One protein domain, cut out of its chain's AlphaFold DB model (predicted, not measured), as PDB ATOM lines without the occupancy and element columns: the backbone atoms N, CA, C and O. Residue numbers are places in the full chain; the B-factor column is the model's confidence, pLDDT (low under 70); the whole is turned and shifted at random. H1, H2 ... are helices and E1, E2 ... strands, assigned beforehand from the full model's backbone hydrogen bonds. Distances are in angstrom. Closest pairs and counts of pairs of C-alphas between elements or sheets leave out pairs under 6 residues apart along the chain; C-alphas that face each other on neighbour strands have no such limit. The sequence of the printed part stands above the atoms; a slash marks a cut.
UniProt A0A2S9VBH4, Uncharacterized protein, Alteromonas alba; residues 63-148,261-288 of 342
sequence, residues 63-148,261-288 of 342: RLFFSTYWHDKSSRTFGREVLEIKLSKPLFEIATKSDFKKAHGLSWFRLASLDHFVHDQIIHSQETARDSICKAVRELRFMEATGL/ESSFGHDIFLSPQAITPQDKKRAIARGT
ATOM      1  N   ARG A  63      60.547 150.926 215.302       93.00
ATOM      2  CA  ARG A  63      61.119 151.999 214.483       93.00
ATOM      3  C   ARG A  63      62.362 151.470 213.789       93.00
ATOM      4  O   ARG A  63      63.220 150.865 214.428       93.00
ATOM      5  N   LEU A  64      62.452 151.713 212.492       96.00
ATOM      6  CA  LEU A  64      63.579 151.311 211.670       96.00
ATOM      7  C   LEU A  64      64.021 152.495 210.818       96.00
ATOM      8  O   LEU A  64      63.202 153.164 210.192       96.00
ATOM      9  N   PHE A  65      65.323 152.731 210.792       96.81
ATOM     10  CA  PHE A  65      65.954 153.795 210.036       96.81
ATOM     11  C   PHE A  65      66.735 153.209 208.865       96.81
ATOM     12  O   PHE A  65      67.463 152.228 209.023       96.81
ATOM     13  N   PHE A  66      66.640 153.851 207.711       98.06
ATOM     14  CA  PHE A  66      67.496 153.614 206.556       98.06
ATOM     15  C   PHE A  66      68.324 154.861 206.311       98.06
ATOM     16  O   PHE A  66      67.774 155.957 206.330       98.06
ATOM     17  N   SER A  67      69.626 154.715 206.072       97.38
ATOM     18  CA  SER A  67      70.481 155.841 205.694       97.38
ATOM     19  C   SER A  67      71.344 155.522 204.485       97.38
ATOM     20  O   SER A  67      72.048 154.504 204.486       97.38
ATOM     21  N   THR A  68      71.382 156.446 203.533       97.56
ATOM     22  CA  THR A  68      72.204 156.367 202.323       97.56
ATOM     23  C   THR A  68      72.946 157.681 202.120       97.56
ATOM     24  O   THR A  68      72.418 158.754 202.397       97.56
ATOM     25  N   TYR A  69      74.186 157.601 201.646       96.38
ATOM     26  CA  TYR A  69      75.034 158.759 201.372       96.38
ATOM     27  C   TYR A  69      75.184 158.930 199.872       96.38
ATOM     28  O   TYR A  69      75.215 157.938 199.141       96.38
ATOM     29  N   TRP A  70      75.314 160.168 199.416       96.38
ATOM     30  CA  TRP A  70      75.435 160.465 197.999       96.38
ATOM     31  C   TRP A  70      76.420 161.591 197.709       96.38
ATOM     32  O   TRP A  70      76.737 162.409 198.574       96.38
ATOM     33  N   HIS A  71      76.942 161.594 196.489       95.19
ATOM     34  CA  HIS A  71      77.819 162.620 195.947       95.19
ATOM     35  C   HIS A  71      77.599 162.711 194.437       95.19
ATOM     36  O   HIS A  71      77.975 161.807 193.688       95.19
ATOM     37  N   ASP A  72      77.016 163.823 194.008       93.88
ATOM     38  CA  ASP A  72      76.880 164.184 192.608       93.88
ATOM     39  C   ASP A  72      78.129 164.943 192.156       93.88
ATOM     40  O   ASP A  72      78.412 166.065 192.583       93.88
ATOM     41  N   LYS A  73      78.891 164.312 191.263       91.31
ATOM     42  CA  LYS A  73      80.134 164.870 190.719       91.31
ATOM     43  C   LYS A  73      79.889 166.053 189.783       91.31
ATOM     44  O   LYS A  73      80.765 166.908 189.682       91.31
ATOM     45  N   SER A  74      78.742 166.092 189.107       91.25
ATOM     46  CA  SER A  74      78.405 167.122 188.122       91.25
ATOM     47  C   SER A  74      78.082 168.436 188.817       91.25
ATOM     48  O   SER A  74      78.671 169.468 188.503       91.25
ATOM     49  N   SER A  75      77.205 168.391 189.823       90.25
ATOM     50  CA  SER A  75      76.879 169.564 190.643       90.25
ATOM     51  C   SER A  75      77.885 169.813 191.775       90.25
ATOM     52  O   SER A  75      77.856 170.873 192.399       90.25
ATOM     53  N   ARG A  76      78.792 168.858 192.037       90.56
ATOM     54  CA  ARG A  76      79.734 168.844 193.175       90.56
ATOM     55  C   ARG A  76      79.027 168.939 194.532       90.56
ATOM     56  O   ARG A  76      79.592 169.463 195.494       90.56
ATOM     57  N   THR A  77      77.801 168.433 194.609       91.50
ATOM     58  CA  THR A  77      77.004 168.393 195.836       91.50
ATOM     59  C   THR A  77      77.021 166.997 196.441       91.50
ATOM     60  O   THR A  77      77.199 165.997 195.751       91.50
ATOM     61  N   PHE A  78      76.894 166.915 197.759       93.56
ATOM     62  CA  PHE A  78      76.923 165.653 198.486       93.56
ATOM     63  C   PHE A  78      76.094 165.759 199.757       93.56
ATOM     64  O   PHE A  78      75.952 166.838 200.344       93.56
ATOM     65  N   GLY A  79      75.564 164.626 200.192       92.06
ATOM     66  CA  GLY A  79      74.629 164.595 201.299       92.06
ATOM     67  C   GLY A  79      74.336 163.200 201.815       92.06
ATOM     68  O   GLY A  79      74.937 162.200 201.404       92.06
ATOM     69  N   ARG A  80      73.383 163.164 202.737       94.50
ATOM     70  CA  ARG A  80      72.849 161.966 203.367       94.50
ATOM     71  C   ARG A  80      71.333 162.042 203.372       94.50
ATOM     72  O   ARG A  80      70.765 163.044 203.796       94.50
ATOM     73  N   GLU A  81      70.705 160.943 202.991       96.69
ATOM     74  CA  GLU A  81      69.268 160.730 203.106       96.69
ATOM     75  C   GLU A  81      68.998 159.741 204.234       96.69
ATOM     76  O   GLU A  81      69.682 158.717 204.339       96.69
ATOM     77  N   VAL A  82      68.015 160.047 205.079       95.69
ATOM     78  CA  VAL A  82      67.546 159.160 206.144       95.69
ATOM     79  C   VAL A  82      66.035 159.035 206.066       95.69
ATOM     80  O   VAL A  82      65.330 160.039 206.016       95.69
ATOM     81  N   LEU A  83      65.537 157.803 206.104       96.19
ATOM     82  CA  LEU A  83      64.113 157.506 206.209       96.19
ATOM     83  C   LEU A  83      63.838 156.738 207.496       96.19
ATOM     84  O   LEU A  83      64.487 155.730 207.774       96.19
ATOM     85  N   GLU A  84      62.847 157.198 208.248       94.88
ATOM     86  CA  GLU A  84      62.270 156.454 209.360       94.88
ATOM     87  C   GLU A  84      60.991 155.752 208.901       94.88
ATOM     88  O   GLU A  84      60.106 156.376 208.318       94.88
ATOM     89  N   ILE A  85      60.861 154.470 209.235       94.88
ATOM     90  CA  ILE A  85      59.614 153.723 209.094       94.88
ATOM     91  C   ILE A  85      59.218 153.063 210.415       94.88
ATOM     92  O   ILE A  85      60.046 152.820 211.294       94.88
ATOM     93  N   LYS A  86      57.929 152.733 210.532       94.19
ATOM     94  CA  LYS A  86      57.382 151.922 211.626       94.19
ATOM     95  C   LYS A  86      56.923 150.569 211.100       94.19
ATOM     96  O   LYS A  86      56.103 150.517 210.185       94.19
ATOM     97  N   LEU A  87      57.445 149.499 211.673       93.62
ATOM     98  CA  LEU A  87      57.063 148.118 211.398       93.62
ATOM     99  C   LEU A  87      55.827 147.732 212.227       93.62
ATOM    100  O   LEU A  87      55.582 148.293 213.297       93.62
ATOM    101  N   SER A  88      55.030 146.785 211.743       92.00
ATOM    102  CA  SER A  88      53.909 146.209 212.491       92.00
ATOM    103  C   SER A  88      54.383 145.228 213.565       92.00
ATOM    104  O   SER A  88      53.709 145.051 214.579       92.00
ATOM    105  N   LYS A  89      55.564 144.634 213.368       89.38
ATOM    106  CA  LYS A  89      56.196 143.648 214.252       89.38
ATOM    107  C   LYS A  89      57.723 143.829 214.287       89.38
ATOM    108  O   LYS A  89      58.274 144.515 213.422       89.38
ATOM    109  N   PRO A  90      58.426 143.246 215.273       91.12
ATOM    110  CA  PRO A  90      59.881 143.330 215.359       91.12
ATOM    111  C   PRO A  90      60.593 142.860 214.083       91.12
ATOM    112  O   PRO A  90      60.209 141.867 213.467       91.12
ATOM    113  N   LEU A  91      61.696 143.527 213.718       94.19
ATOM    114  CA  LEU A  91      62.435 143.269 212.472       94.19
ATOM    115  C   LEU A  91      62.789 141.784 212.258       94.19
ATOM    116  O   LEU A  91      62.661 141.273 211.149       94.19
ATOM    117  N   PHE A  92      63.216 141.085 213.312       92.88
ATOM    118  CA  PHE A  92      63.612 139.674 213.215       92.88
ATOM    119  C   PHE A  92      62.450 138.677 213.227       92.88
ATOM    120  O   PHE A  92      62.675 137.504 212.947       92.88
ATOM    121  N   GLU A  93      61.223 139.128 213.489       91.88
ATOM    122  CA  GLU A  93      60.016 138.345 213.195       91.88
ATOM    123  C   GLU A  93      59.630 138.468 211.712       91.88
ATOM    124  O   GLU A  93      58.994 137.574 211.159       91.88
ATOM    125  N   ILE A  94      60.055 139.546 211.036       95.06
ATOM    126  CA  ILE A  94      59.845 139.732 209.592       95.06
ATOM    127  C   ILE A  94      60.848 138.925 208.780       95.06
ATOM    128  O   ILE A  94      60.439 138.266 207.833       95.06
ATOM    129  N   ALA A  95      62.145 138.973 209.093       94.81
ATOM    130  CA  ALA A  95      63.164 138.203 208.375       94.81
ATOM    131  C   ALA A  95      64.491 138.124 209.143       94.81
ATOM    132  O   ALA A  95      64.776 138.920 210.039       94.81
ATOM    133  N   THR A  96      65.335 137.163 208.778       93.62
ATOM    134  CA  THR A  96      66.677 137.024 209.346       93.62
ATOM    135  C   THR A  96      67.685 137.940 208.645       93.62
ATOM    136  O   THR A  96      67.461 138.460 207.553       93.62
ATOM    137  N   LYS A  97      68.883 138.081 209.230       93.56
ATOM    138  CA  LYS A  97      69.996 138.794 208.575       93.56
ATOM    139  C   LYS A  97      70.379 138.188 207.225       93.56
ATOM    140  O   LYS A  97      70.861 138.922 206.368       93.56
ATOM    141  N   SER A  98      70.230 136.869 207.072       93.75
ATOM    142  CA  SER A  98      70.530 136.199 205.806       93.75
ATOM    143  C   SER A  98      69.499 136.557 204.747       93.75
ATOM    144  O   SER A  98      69.872 136.757 203.596       93.75
ATOM    145  N   ASP A  99      68.231 136.668 205.131       95.62
ATOM    146  CA  ASP A  99      67.146 137.004 204.209       95.62
ATOM    147  C   ASP A  99      67.330 138.422 203.675       95.62
ATOM    148  O   ASP A  99      67.354 138.623 202.465       95.62
ATOM    149  N   PHE A 100      67.648 139.386 204.548       95.44
ATOM    150  CA  PHE A 100      67.972 140.757 204.128       95.44
ATOM    151  C   PHE A 100      69.147 140.839 203.142       95.44
ATOM    152  O   PHE A 100      69.254 141.810 202.401       95.44
ATOM    153  N   LYS A 101      70.055 139.853 203.143       93.62
ATOM    154  CA  LYS A 101      71.165 139.796 202.184       93.62
ATOM    155  C   LYS A 101      70.793 139.196 200.834       93.62
ATOM    156  O   LYS A 101      71.463 139.532 199.863       93.62
ATOM    157  N   LYS A 102      69.768 138.347 200.776       94.88
ATOM    158  CA  LYS A 102      69.240 137.785 199.524       94.88
ATOM    159  C   LYS A 102      68.239 138.732 198.855       94.88
ATOM    160  O   LYS A 102      68.205 138.805 197.635       94.88
ATOM    161  N   ALA A 103      67.467 139.468 199.654       94.38
ATOM    162  CA  ALA A 103      66.554 140.513 199.202       94.38
ATOM    163  C   ALA A 103      67.316 141.587 198.402       94.38
ATOM    164  O   ALA A 103      68.258 142.197 198.913       94.38
ATOM    165  N   HIS A 104      66.957 141.796 197.136       88.88
ATOM    166  CA  HIS A 104      67.775 142.549 196.183       88.88
ATOM    167  C   HIS A 104      67.901 144.033 196.569       88.88
ATOM    168  O   HIS A 104      69.008 144.579 196.582       88.88
ATOM    169  N   GLY A 105      66.795 144.671 196.953       91.44
ATOM    170  CA  GLY A 105      66.750 146.046 197.453       91.44
ATOM    171  C   GLY A 105      67.440 146.225 198.808       91.44
ATOM    172  O   GLY A 105      68.034 147.272 199.057       91.44
ATOM    173  N   LEU A 106      67.440 145.200 199.664       94.81
ATOM    174  CA  LEU A 106      68.089 145.235 200.985       94.81
ATOM    175  C   LEU A 106      69.561 144.784 200.982       94.81
ATOM    176  O   LEU A 106      70.299 145.103 201.918       94.81
ATOM    177  N   SER A 107      70.022 144.090 199.940       92.00
ATOM    178  CA  SER A 107      71.350 143.456 199.874       92.00
ATOM    179  C   SER A 107      72.515 144.436 200.090       92.00
ATOM    180  O   SER A 107      73.508 144.111 200.765       92.00
ATOM    181  N   TRP A 108      72.356 145.669 199.600       92.50
ATOM    182  CA  TRP A 108      73.314 146.771 199.725       92.50
ATOM    183  C   TRP A 108      73.302 147.459 201.091       92.50
ATOM    184  O   TRP A 108      74.252 148.164 201.450       92.50
ATOM    185  N   PHE A 109      72.264 147.211 201.886       97.00
ATOM    186  CA  PHE A 109      72.163 147.704 203.242       97.00
ATOM    187  C   PHE A 109      72.797 146.727 204.231       97.00
ATOM    188  O   PHE A 109      72.773 145.495 204.113       97.00
ATOM    189  N   ARG A 110      73.405 147.295 205.262       95.62
ATOM    190  CA  ARG A 110      73.961 146.566 206.392       95.62
ATOM    191  C   ARG A 110      73.247 147.014 207.649       95.62
ATOM    192  O   ARG A 110      73.189 148.201 207.938       95.62
ATOM    193  N   LEU A 111      72.783 146.054 208.439       95.31
ATOM    194  CA  LEU A 111      72.217 146.335 209.752       95.31
ATOM    195  C   LEU A 111      73.343 146.813 210.692       95.31
ATOM    196  O   LEU A 111      74.225 146.027 211.069       95.31
ATOM    197  N   ALA A 112      73.381 148.111 210.990       94.12
ATOM    198  CA  ALA A 112      74.362 148.758 211.857       94.12
ATOM    199  C   ALA A 112      74.040 148.503 213.336       94.12
ATOM    200  O   ALA A 112      74.897 147.992 214.061       94.12
ATOM    201  N   SER A 113      72.786 148.746 213.714       90.94
ATOM    202  CA  SER A 113      72.132 148.425 214.991       90.94
ATOM    203  C   SER A 113      70.763 147.790 214.709       90.94
ATOM    204  O   SER A 113      70.367 147.675 213.552       90.94
ATOM    205  N   LEU A 114      70.037 147.346 215.740       90.25
ATOM    206  CA  LEU A 114      68.740 146.659 215.580       90.25
ATOM    207  C   LEU A 114      67.664 147.505 214.877       90.25
ATOM    208  O   LEU A 114      66.729 146.944 214.317       90.25
ATOM    209  N   ASP A 115      67.820 148.825 214.891       94.50
ATOM    210  CA  ASP A 115      66.915 149.811 214.310       94.50
ATOM    211  C   ASP A 115      67.531 150.571 213.126       94.50
ATOM    212  O   ASP A 115      66.954 151.563 212.703       94.50
ATOM    213  N   HIS A 116      68.686 150.171 212.578       96.12
ATOM    214  CA  HIS A 116      69.355 150.977 211.545       96.12
ATOM    215  C   HIS A 116      70.002 150.151 210.439       96.12
ATOM    216  O   HIS A 116      70.973 149.427 210.664       96.12
ATOM    217  N   PHE A 117      69.512 150.336 209.217       98.12
ATOM    218  CA  PHE A 117      70.154 149.919 207.979       98.12
ATOM    219  C   PHE A 117      70.974 151.065 207.380       98.12
ATOM    220  O   PHE A 117      70.460 152.151 207.116       98.12
ATOM    221  N   VAL A 118      72.254 150.808 207.108       97.88
ATOM    222  CA  VAL A 118      73.148 151.741 206.412       97.88
ATOM    223  C   VAL A 118      73.552 151.186 205.052       97.88
ATOM    224  O   VAL A 118      73.982 150.034 204.953       97.88
ATOM    225  N   HIS A 119      73.434 152.003 204.009       97.44
ATOM    226  CA  HIS A 119      73.981 151.704 202.693       97.44
ATOM    227  C   HIS A 119      75.498 151.922 202.709       97.44
ATOM    228  O   HIS A 119      75.975 153.011 203.034       97.44
ATOM    229  N   ASP A 120      76.282 150.890 202.389       93.56
ATOM    230  CA  ASP A 120      77.741 150.964 202.547       93.56
ATOM    231  C   ASP A 120      78.442 151.756 201.422       93.56
ATOM    232  O   ASP A 120      79.593 152.144 201.609       93.56
ATOM    233  N   GLN A 121      77.786 152.013 200.285       92.88
ATOM    234  CA  GLN A 121      78.337 152.801 199.165       92.88
ATOM    235  C   GLN A 121      77.842 154.253 199.165       92.88
ATOM    236  O   GLN A 121      76.748 154.529 199.657       92.88
ATOM    237  N   ILE A 122      78.622 155.143 198.538       94.75
ATOM    238  CA  ILE A 122      78.196 156.506 198.190       94.75
ATOM    239  C   ILE A 122      77.517 156.466 196.816       94.75
ATOM    240  O   ILE A 122      78.156 156.135 195.817       94.75
ATOM    241  N   ILE A 123      76.233 156.806 196.775       95.62
ATOM    242  CA  ILE A 123      75.418 156.873 195.559       95.62
ATOM    243  C   ILE A 123      75.732 158.151 194.766       95.62
ATOM    244  O   ILE A 123      76.187 159.149 195.315       95.62
ATOM    245  N   HIS A 124      75.529 158.135 193.454       94.38
ATOM    246  CA  HIS A 124      75.963 159.213 192.560       94.38
ATOM    247  C   HIS A 124      74.996 160.408 192.477       94.38
ATOM    248  O   HIS A 124      75.317 161.395 191.826       94.38
ATOM    249  N   SER A 125      73.820 160.332 193.103       95.50
ATOM    250  CA  SER A 125      72.833 161.415 193.136       95.50
ATOM    251  C   SER A 125      71.944 161.302 194.378       95.50
ATOM    252  O   SER A 125      71.838 160.229 194.983       95.50
ATOM    253  N   GLN A 126      71.297 162.408 194.753       94.44
ATOM    254  CA  GLN A 126      70.311 162.417 195.835       94.44
ATOM    255  C   GLN A 126      69.092 161.553 195.499       94.44
ATOM    256  O   GLN A 126      68.633 160.775 196.330       94.44
ATOM    257  N   GLU A 127      68.584 161.670 194.275       94.62
ATOM    258  CA  GLU A 127      67.403 160.943 193.812       94.62
ATOM    259  C   GLU A 127      67.613 159.428 193.873       94.62
ATOM    260  O   GLU A 127      66.825 158.725 194.499       94.62
ATOM    261  N   THR A 128      68.732 158.926 193.345       95.06
ATOM    262  CA  THR A 128      69.054 157.494 193.403       95.06
ATOM    263  C   THR A 128      69.295 157.022 194.840       95.06
ATOM    264  O   THR A 128      69.021 155.869 195.170       95.06
ATOM    265  N   ALA A 129      69.783 157.890 195.735       95.94
ATOM    266  CA  ALA A 129      69.907 157.548 197.150       95.94
ATOM    267  C   ALA A 129      68.537 157.364 197.812       95.94
ATOM    268  O   ALA A 129      68.352 156.393 198.550       95.94
ATOM    269  N   ARG A 130      67.570 158.236 197.506       96.19
ATOM    270  CA  ARG A 130      66.178 158.092 197.957       96.19
ATOM    271  C   ARG A 130      65.530 156.847 197.365       96.19
ATOM    272  O   ARG A 130      64.994 156.044 198.122       96.19
ATOM    273  N   ASP A 131      65.664 156.630 196.057       95.38
ATOM    274  CA  ASP A 131      65.120 155.447 195.381       95.38
ATOM    275  C   ASP A 131      65.667 154.139 195.978       95.38
ATOM    276  O   ASP A 131      64.898 153.229 196.282       95.38
ATOM    277  N   SER A 132      66.971 154.076 196.282       96.62
ATOM    278  CA  SER A 132      67.573 152.897 196.927       96.62
ATOM    279  C   SER A 132      66.927 152.561 198.277       96.62
ATOM    280  O   SER A 132      66.706 151.391 198.591       96.62
ATOM    281  N   ILE A 133      66.587 153.587 199.067       97.81
ATOM    282  CA  ILE A 133      65.889 153.427 200.343       97.81
ATOM    283  C   ILE A 133      64.444 152.992 200.089       97.81
ATOM    284  O   ILE A 133      63.984 152.036 200.711       97.81
ATOM    285  N   CYS A 134      63.738 153.650 199.166       97.00
ATOM    286  CA  CYS A 134      62.354 153.314 198.839       97.00
ATOM    287  C   CYS A 134      62.227 151.860 198.378       97.00
ATOM    288  O   CYS A 134      61.395 151.125 198.906       97.00
ATOM    289  N   LYS A 135      63.112 151.401 197.488       96.69
ATOM    290  CA  LYS A 135      63.168 150.009 197.031       96.69
ATOM    291  C   LYS A 135      63.368 149.020 198.181       96.69
ATOM    292  O   LYS A 135      62.625 148.046 198.281       96.69
ATOM    293  N   ALA A 136      64.318 149.290 199.079       97.69
ATOM    294  CA  ALA A 136      64.556 148.457 200.257       97.69
ATOM    295  C   ALA A 136      63.332 148.392 201.187       97.69
ATOM    296  O   ALA A 136      63.003 147.332 201.720       97.69
ATOM    297  N   VAL A 137      62.631 149.516 201.366       97.44
ATOM    298  CA  VAL A 137      61.407 149.575 202.173       97.44
ATOM    299  C   VAL A 137      60.266 148.803 201.518       97.44
ATOM    300  O   VAL A 137      59.590 148.059 202.223       97.44
ATOM    301  N   ARG A 138      60.054 148.929 200.202       97.75
ATOM    302  CA  ARG A 138      59.011 148.176 199.480       97.75
ATOM    303  C   ARG A 138      59.194 146.670 199.655       97.75
ATOM    304  O   ARG A 138      58.248 145.980 200.019       97.75
ATOM    305  N   GLU A 139      60.421 146.186 199.500       97.69
ATOM    306  CA  GLU A 139      60.750 144.772 199.689       97.69
ATOM    307  C   GLU A 139      60.570 144.313 201.147       97.69
ATOM    308  O   GLU A 139      60.046 143.230 201.410       97.69
ATOM    309  N   LEU A 140      60.913 145.162 202.124       97.81
ATOM    310  CA  LEU A 140      60.654 144.870 203.535       97.81
ATOM    311  C   LEU A 140      59.154 144.793 203.856       97.81
ATOM    312  O   LEU A 140      58.744 143.918 204.618       97.81
ATOM    313  N   ARG A 141      58.333 145.678 203.275       97.50
ATOM    314  CA  ARG A 141      56.869 145.644 203.432       97.50
ATOM    315  C   ARG A 141      56.253 144.409 202.794       97.50
ATOM    316  O   ARG A 141      55.356 143.816 203.387       97.50
ATOM    317  N   PHE A 142      56.775 143.990 201.645       98.31
ATOM    318  CA  PHE A 142      56.370 142.747 201.007       98.31
ATOM    319  C   PHE A 142      56.624 141.538 201.920       98.31
ATOM    320  O   PHE A 142      55.698 140.770 202.185       98.31
ATOM    321  N   MET A 143      57.825 141.418 202.502       98.25
ATOM    322  CA  MET A 143      58.133 140.371 203.495       98.25
ATOM    323  C   MET A 143      57.230 140.445 204.731       98.25
ATOM    324  O   MET A 143      56.751 139.426 205.226       98.25
ATOM    325  N   GLU A 144      56.997 141.648 205.252       97.31
ATOM    326  CA  GLU A 144      56.196 141.866 206.457       97.31
ATOM    327  C   GLU A 144      54.742 141.406 206.292       97.31
ATOM    328  O   GLU A 144      54.204 140.766 207.206       97.31
ATOM    329  N   ALA A 145      54.137 141.725 205.144       97.94
ATOM    330  CA  ALA A 145      52.741 141.441 204.835       97.94
ATOM    331  C   ALA A 145      52.504 139.989 204.408       97.94
ATOM    332  O   ALA A 145      51.522 139.378 204.826       97.94
ATOM    333  N   THR A 146      53.402 139.427 203.596       98.06
ATOM    334  CA  THR A 146      53.212 138.087 203.019       98.06
ATOM    335  C   THR A 146      53.776 136.976 203.899       98.06
ATOM    336  O   THR A 146      53.217 135.884 203.930       98.06
ATOM    337  N   GLY A 147      54.852 137.256 204.642       97.25
ATOM    338  CA  GLY A 147      55.642 136.249 205.354       97.25
ATOM    339  C   GLY A 147      56.688 135.543 204.483       97.25
ATOM    340  O   GLY A 147      57.526 134.825 205.033       97.25
ATOM    341  N   LEU A 148      56.690 135.786 203.166       98.25
ATOM    342  CA  LEU A 148      57.631 135.176 202.228       98.25
ATOM    343  C   LEU A 148      59.078 135.580 202.527       98.25
ATOM    344  O   LEU A 148      59.357 136.681 203.014       98.25
ATOM    345  N   GLU A 261      64.354 163.006 206.357       84.50
ATOM    346  CA  GLU A 261      65.499 163.876 206.620       84.50
ATOM    347  C   GLU A 261      66.528 163.820 205.482       84.50
ATOM    348  O   GLU A 261      67.084 162.763 205.171       84.50
ATOM    349  N   SER A 262      66.836 164.989 204.920       86.25
ATOM    350  CA  SER A 262      67.989 165.208 204.046       86.25
ATOM    351  C   SER A 262      68.996 166.103 204.771       86.25
ATOM    352  O   SER A 262      68.631 167.149 205.306       86.25
ATOM    353  N   SER A 263      70.269 165.713 204.763       81.31
ATOM    354  CA  SER A 263      71.370 166.509 205.313       81.31
ATOM    355  C   SER A 263      72.418 166.773 204.245       81.31
ATOM    356  O   SER A 263      72.744 165.893 203.446       81.31
ATOM    357  N   PHE A 264      73.009 167.964 204.281       79.69
ATOM    358  CA  PHE A 264      74.261 168.220 203.578       79.69
ATOM    359  C   PHE A 264      75.399 167.469 204.270       79.69
ATOM    360  O   PHE A 264      75.389 167.301 205.491       79.69
ATOM    361  N   GLY A 265      76.387 167.032 203.494       80.50
ATOM    362  CA  GLY A 265      77.556 166.356 204.045       80.50
ATOM    363  C   GLY A 265      77.396 164.855 204.280       80.50
ATOM    364  O   GLY A 265      76.343 164.259 204.063       80.50
ATOM    365  N   HIS A 266      78.487 164.232 204.725       87.69
ATOM    366  CA  HIS A 266      78.551 162.802 205.054       87.69
ATOM    367  C   HIS A 266      78.631 162.555 206.564       87.69
ATOM    368  O   HIS A 266      79.240 161.582 207.011       87.69
ATOM    369  N   ASP A 267      78.002 163.432 207.348       86.06
ATOM    370  CA  ASP A 267      77.893 163.253 208.794       86.06
ATOM    371  C   ASP A 267      77.228 161.917 209.119       86.06
ATOM    372  O   ASP A 267      76.297 161.476 208.444       86.06
ATOM    373  N   ILE A 268      77.685 161.263 210.180       89.19
ATOM    374  CA  ILE A 268      77.196 159.932 210.539       89.19
ATOM    375  C   ILE A 268      75.798 160.054 211.150       89.19
ATOM    376  O   ILE A 268      75.609 160.764 212.138       89.19
ATOM    377  N   PHE A 269      74.822 159.331 210.601       91.62
ATOM    378  CA  PHE A 269      73.535 159.149 211.271       91.62
ATOM    379  C   PHE A 269      73.669 158.105 212.384       91.62
ATOM    380  O   PHE A 269      74.117 156.986 212.134       91.62
ATOM    381  N   LEU A 270      73.274 158.468 213.605       90.62
ATOM    382  CA  LEU A 270      73.229 157.568 214.755       90.62
ATOM    383  C   LEU A 270      71.776 157.374 215.173       90.62
ATOM    384  O   LEU A 270      71.132 158.310 215.644       90.62
ATOM    385  N   SER A 271      71.274 156.153 215.018       91.75
ATOM    386  CA  SER A 271      69.928 155.807 215.457       91.75
ATOM    387  C   SER A 271      69.822 155.752 216.992       91.75
ATOM    388  O   SER A 271      70.838 155.628 217.689       91.75
ATOM    389  N   PRO A 272      68.601 155.795 217.554       90.00
ATOM    390  CA  PRO A 272      68.378 155.655 218.991       90.00
ATOM    391  C   PRO A 272      69.009 154.404 219.620       90.00
ATOM    392  O   PRO A 272      69.440 154.472 220.773       90.00
ATOM    393  N   GLN A 273      69.097 153.279 218.895       88.69
ATOM    394  CA  GLN A 273      69.742 152.061 219.404       88.69
ATOM    395  C   GLN A 273      71.243 151.951 219.070       88.69
ATOM    396  O   GLN A 273      71.868 150.943 219.410       88.69
ATOM    397  N   ALA A 274      71.876 152.980 218.494       89.31
ATOM    398  CA  ALA A 274      73.329 153.049 218.313       89.31
ATOM    399  C   ALA A 274      74.060 153.453 219.617       89.31
ATOM    400  O   ALA A 274      74.685 154.513 219.723       89.31
ATOM    401  N   ILE A 275      73.965 152.600 220.641       87.12
ATOM    402  CA  ILE A 275      74.399 152.914 222.012       87.12
ATOM    403  C   ILE A 275      75.899 152.661 222.196       87.12
ATOM    404  O   ILE A 275      76.616 153.511 222.735       87.12
ATOM    405  N   THR A 276      76.392 151.497 221.764       86.25
ATOM    406  CA  THR A 276      77.778 151.093 222.034       86.25
ATOM    407  C   THR A 276      78.763 151.754 221.061       86.25
ATOM    408  O   THR A 276      78.389 152.132 219.947       86.25
ATOM    409  N   PRO A 277      80.060 151.857 221.413       91.31
ATOM    410  CA  PRO A 277      81.087 152.302 220.467       91.31
ATOM    411  C   PRO A 277      81.122 151.463 219.182       91.31
ATOM    412  O   PRO A 277      81.401 151.985 218.103       91.31
ATOM    413  N   GLN A 278      80.808 150.169 219.291       90.06
ATOM    414  CA  GLN A 278      80.745 149.271 218.148       90.06
ATOM    415  C   GLN A 278      79.557 149.598 217.235       90.06
ATOM    416  O   GLN A 278      79.730 149.588 216.018       90.06
ATOM    417  N   ASP A 279      78.388 149.932 217.786       87.62
ATOM    418  CA  ASP A 279      77.218 150.328 216.986       87.62
ATOM    419  C   ASP A 279      77.491 151.630 216.236       87.62
ATOM    420  O   ASP A 279      77.293 151.702 215.025       87.62
ATOM    421  N   LYS A 280      78.080 152.619 216.920       91.12
ATOM    422  CA  LYS A 280      78.500 153.886 216.302       91.12
ATOM    423  C   LYS A 280      79.502 153.666 215.171       91.12
ATOM    424  O   LYS A 280      79.374 154.263 214.109       91.12
ATOM    425  N   LYS A 281      80.470 152.760 215.357       93.56
ATOM    426  CA  LYS A 281      81.427 152.384 214.304       93.56
ATOM    427  C   LYS A 281      80.741 151.685 213.129       93.56
ATOM    428  O   LYS A 281      81.139 151.879 211.984       93.56
ATOM    429  N   ARG A 282      79.726 150.860 213.394       93.69
ATOM    430  CA  ARG A 282      78.947 150.174 212.355       93.69
ATOM    431  C   ARG A 282      78.002 151.122 211.618       93.69
ATOM    432  O   ARG A 282      77.721 150.846 210.459       93.69
ATOM    433  N   ALA A 283      77.551 152.215 212.221       94.19
ATOM    434  CA  ALA A 283      76.720 153.216 211.547       94.19
ATOM    435  C   ALA A 283      77.470 153.990 210.442       94.19
ATOM    436  O   ALA A 283      76.845 154.589 209.571       94.19
ATOM    437  N   ILE A 284      78.808 153.944 210.437       93.94
ATOM    438  CA  ILE A 284      79.636 154.547 209.387       93.94
ATOM    439  C   ILE A 284      79.465 153.754 208.084       93.94
ATOM    440  O   ILE A 284      79.733 152.546 208.043       93.94
ATOM    441  N   ALA A 285      79.047 154.437 207.017       93.81
ATOM    442  CA  ALA A 285      79.036 153.878 205.670       93.81
ATOM    443  C   ALA A 285      80.471 153.657 205.185       93.81
ATOM    444  O   ALA A 285      81.323 154.537 205.280       93.81
ATOM    445  N   ARG A 286      80.774 152.474 204.647       92.25
ATOM    446  CA  ARG A 286      82.156 152.141 204.254       92.25
ATOM    447  C   ARG A 286      82.718 153.066 203.174       92.25
ATOM    448  O   ARG A 286      83.913 153.343 203.195       92.25
ATOM    449  N   GLY A 287      81.874 153.544 202.265       89.19
ATOM    450  CA  GLY A 287      82.250 154.432 201.169       89.19
ATOM    451  C   GLY A 287      82.714 155.816 201.623       89.19
ATOM    452  O   GLY A 287      83.475 156.446 200.898       89.19
ATOM    453  N   THR A 288      82.329 156.268 202.823       88.50
ATOM    454  CA  THR A 288      82.762 157.563 203.381       88.50
ATOM    455  C   THR A 288      84.091 157.466 204.139       88.50
ATOM    456  O   THR A 288      84.627 158.471 204.605       88.50
TER     457      THR A 288
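AT A GLANCE: This is residues 63 to 148 and 261 to 288 of the 342 residues of an uncharacterized protein of Alteromonas alba (UniProt A0A2S9VBH4). A strongly twisted sheet of five strands has the long helix H3 running along one face and the short helix H4 over its E3 edge on the other face, three layers with helices on both faces. The short helices H1 and H2 sit at the end of the domain where H3 ends, and residues 265 to 276, with no named element, make the long link from E5 to H4. The printed part has 114 residues, with four named helices and five named strands in the order E1 E2 H1 H2 E3 E4 H3 E5 H4; the mixed sheet runs E3 E4 E1 E2 E5, and the class is mixed, helices and strands. The whole is compact, with a radius of gyration of the C-alphas of 13.7 A and spans of 42 by 29 by 22 A.

IN THESE COORDINATES: E1, residues 63 to 72, begins at C-alpha 63 (61.119, 151.999, 214.483) and is 29.6 A long. E2, residues 77 to 86, is 30.1 A long. E4, residues 116 to 123, is 18.1 A long and bends by 65 degrees at residue 120. E3 is residues 109 to 113 and E5 residues 261 to 264. H3, residues 126 to 146, is 30.6 A long and begins at C-alpha 126 (70.311, 162.417, 195.835). H1 is residues 91 to 94, H2 residues 97 to 102, and H4 residues 277 to 283, ending at C-alpha 283 (76.720, 153.216, 211.547).

HOW THE PARTS SIT: E1 and E2 form an antiparallel hairpin, with N 66 and O 83 2.9 A apart, within hydrogen-bond range. E4 is parallel to E1, with N 119 and O 67 at 2.9 A. E3 and E4 form a hairpin, with N 110 and O 118 at 2.8 A. E5 is antiparallel to E2, with N 80 and O 263 at 2.9 A. E2, H1 H2 and E3 make a split strand-helix-strand unit, two strands running the same way with E4 and E1 between them; its crossover is right-handed. H3 runs along the strands at a height over the sheet of 9.7 A; its closest C-alphas to E1 are those of Thr 68 and Ala 129, 5.8 A. H4, on the opposite face, is over E3, with the C-alphas of Ala 112 and Arg 282 closest at 4.8 A. H2 only grazes the sheet with residues 97 to 101. H1 only just touches H3, through residues 140 to 144 of H3, with 3 pairs of C-alphas within 8 A; Ile 94 and Glu 144 have the closest, 5.3 A. In H2, H3 and H4 every O i to N i+4 pair is within hydrogen-bond range; H1 is too short for one.

THE WHOLE: The C-alphas of Ser 74 and Glu 93 are the farthest apart, 42.4 A. Residues 149 to 260 are not printed, and C-alphas 148 and 261 are 30.1 A apart across the cut. Of the links that are printed whole, E5 to H4 is long. Mean pLDDT of the printed part is 93.4, and no printed residue is under 70.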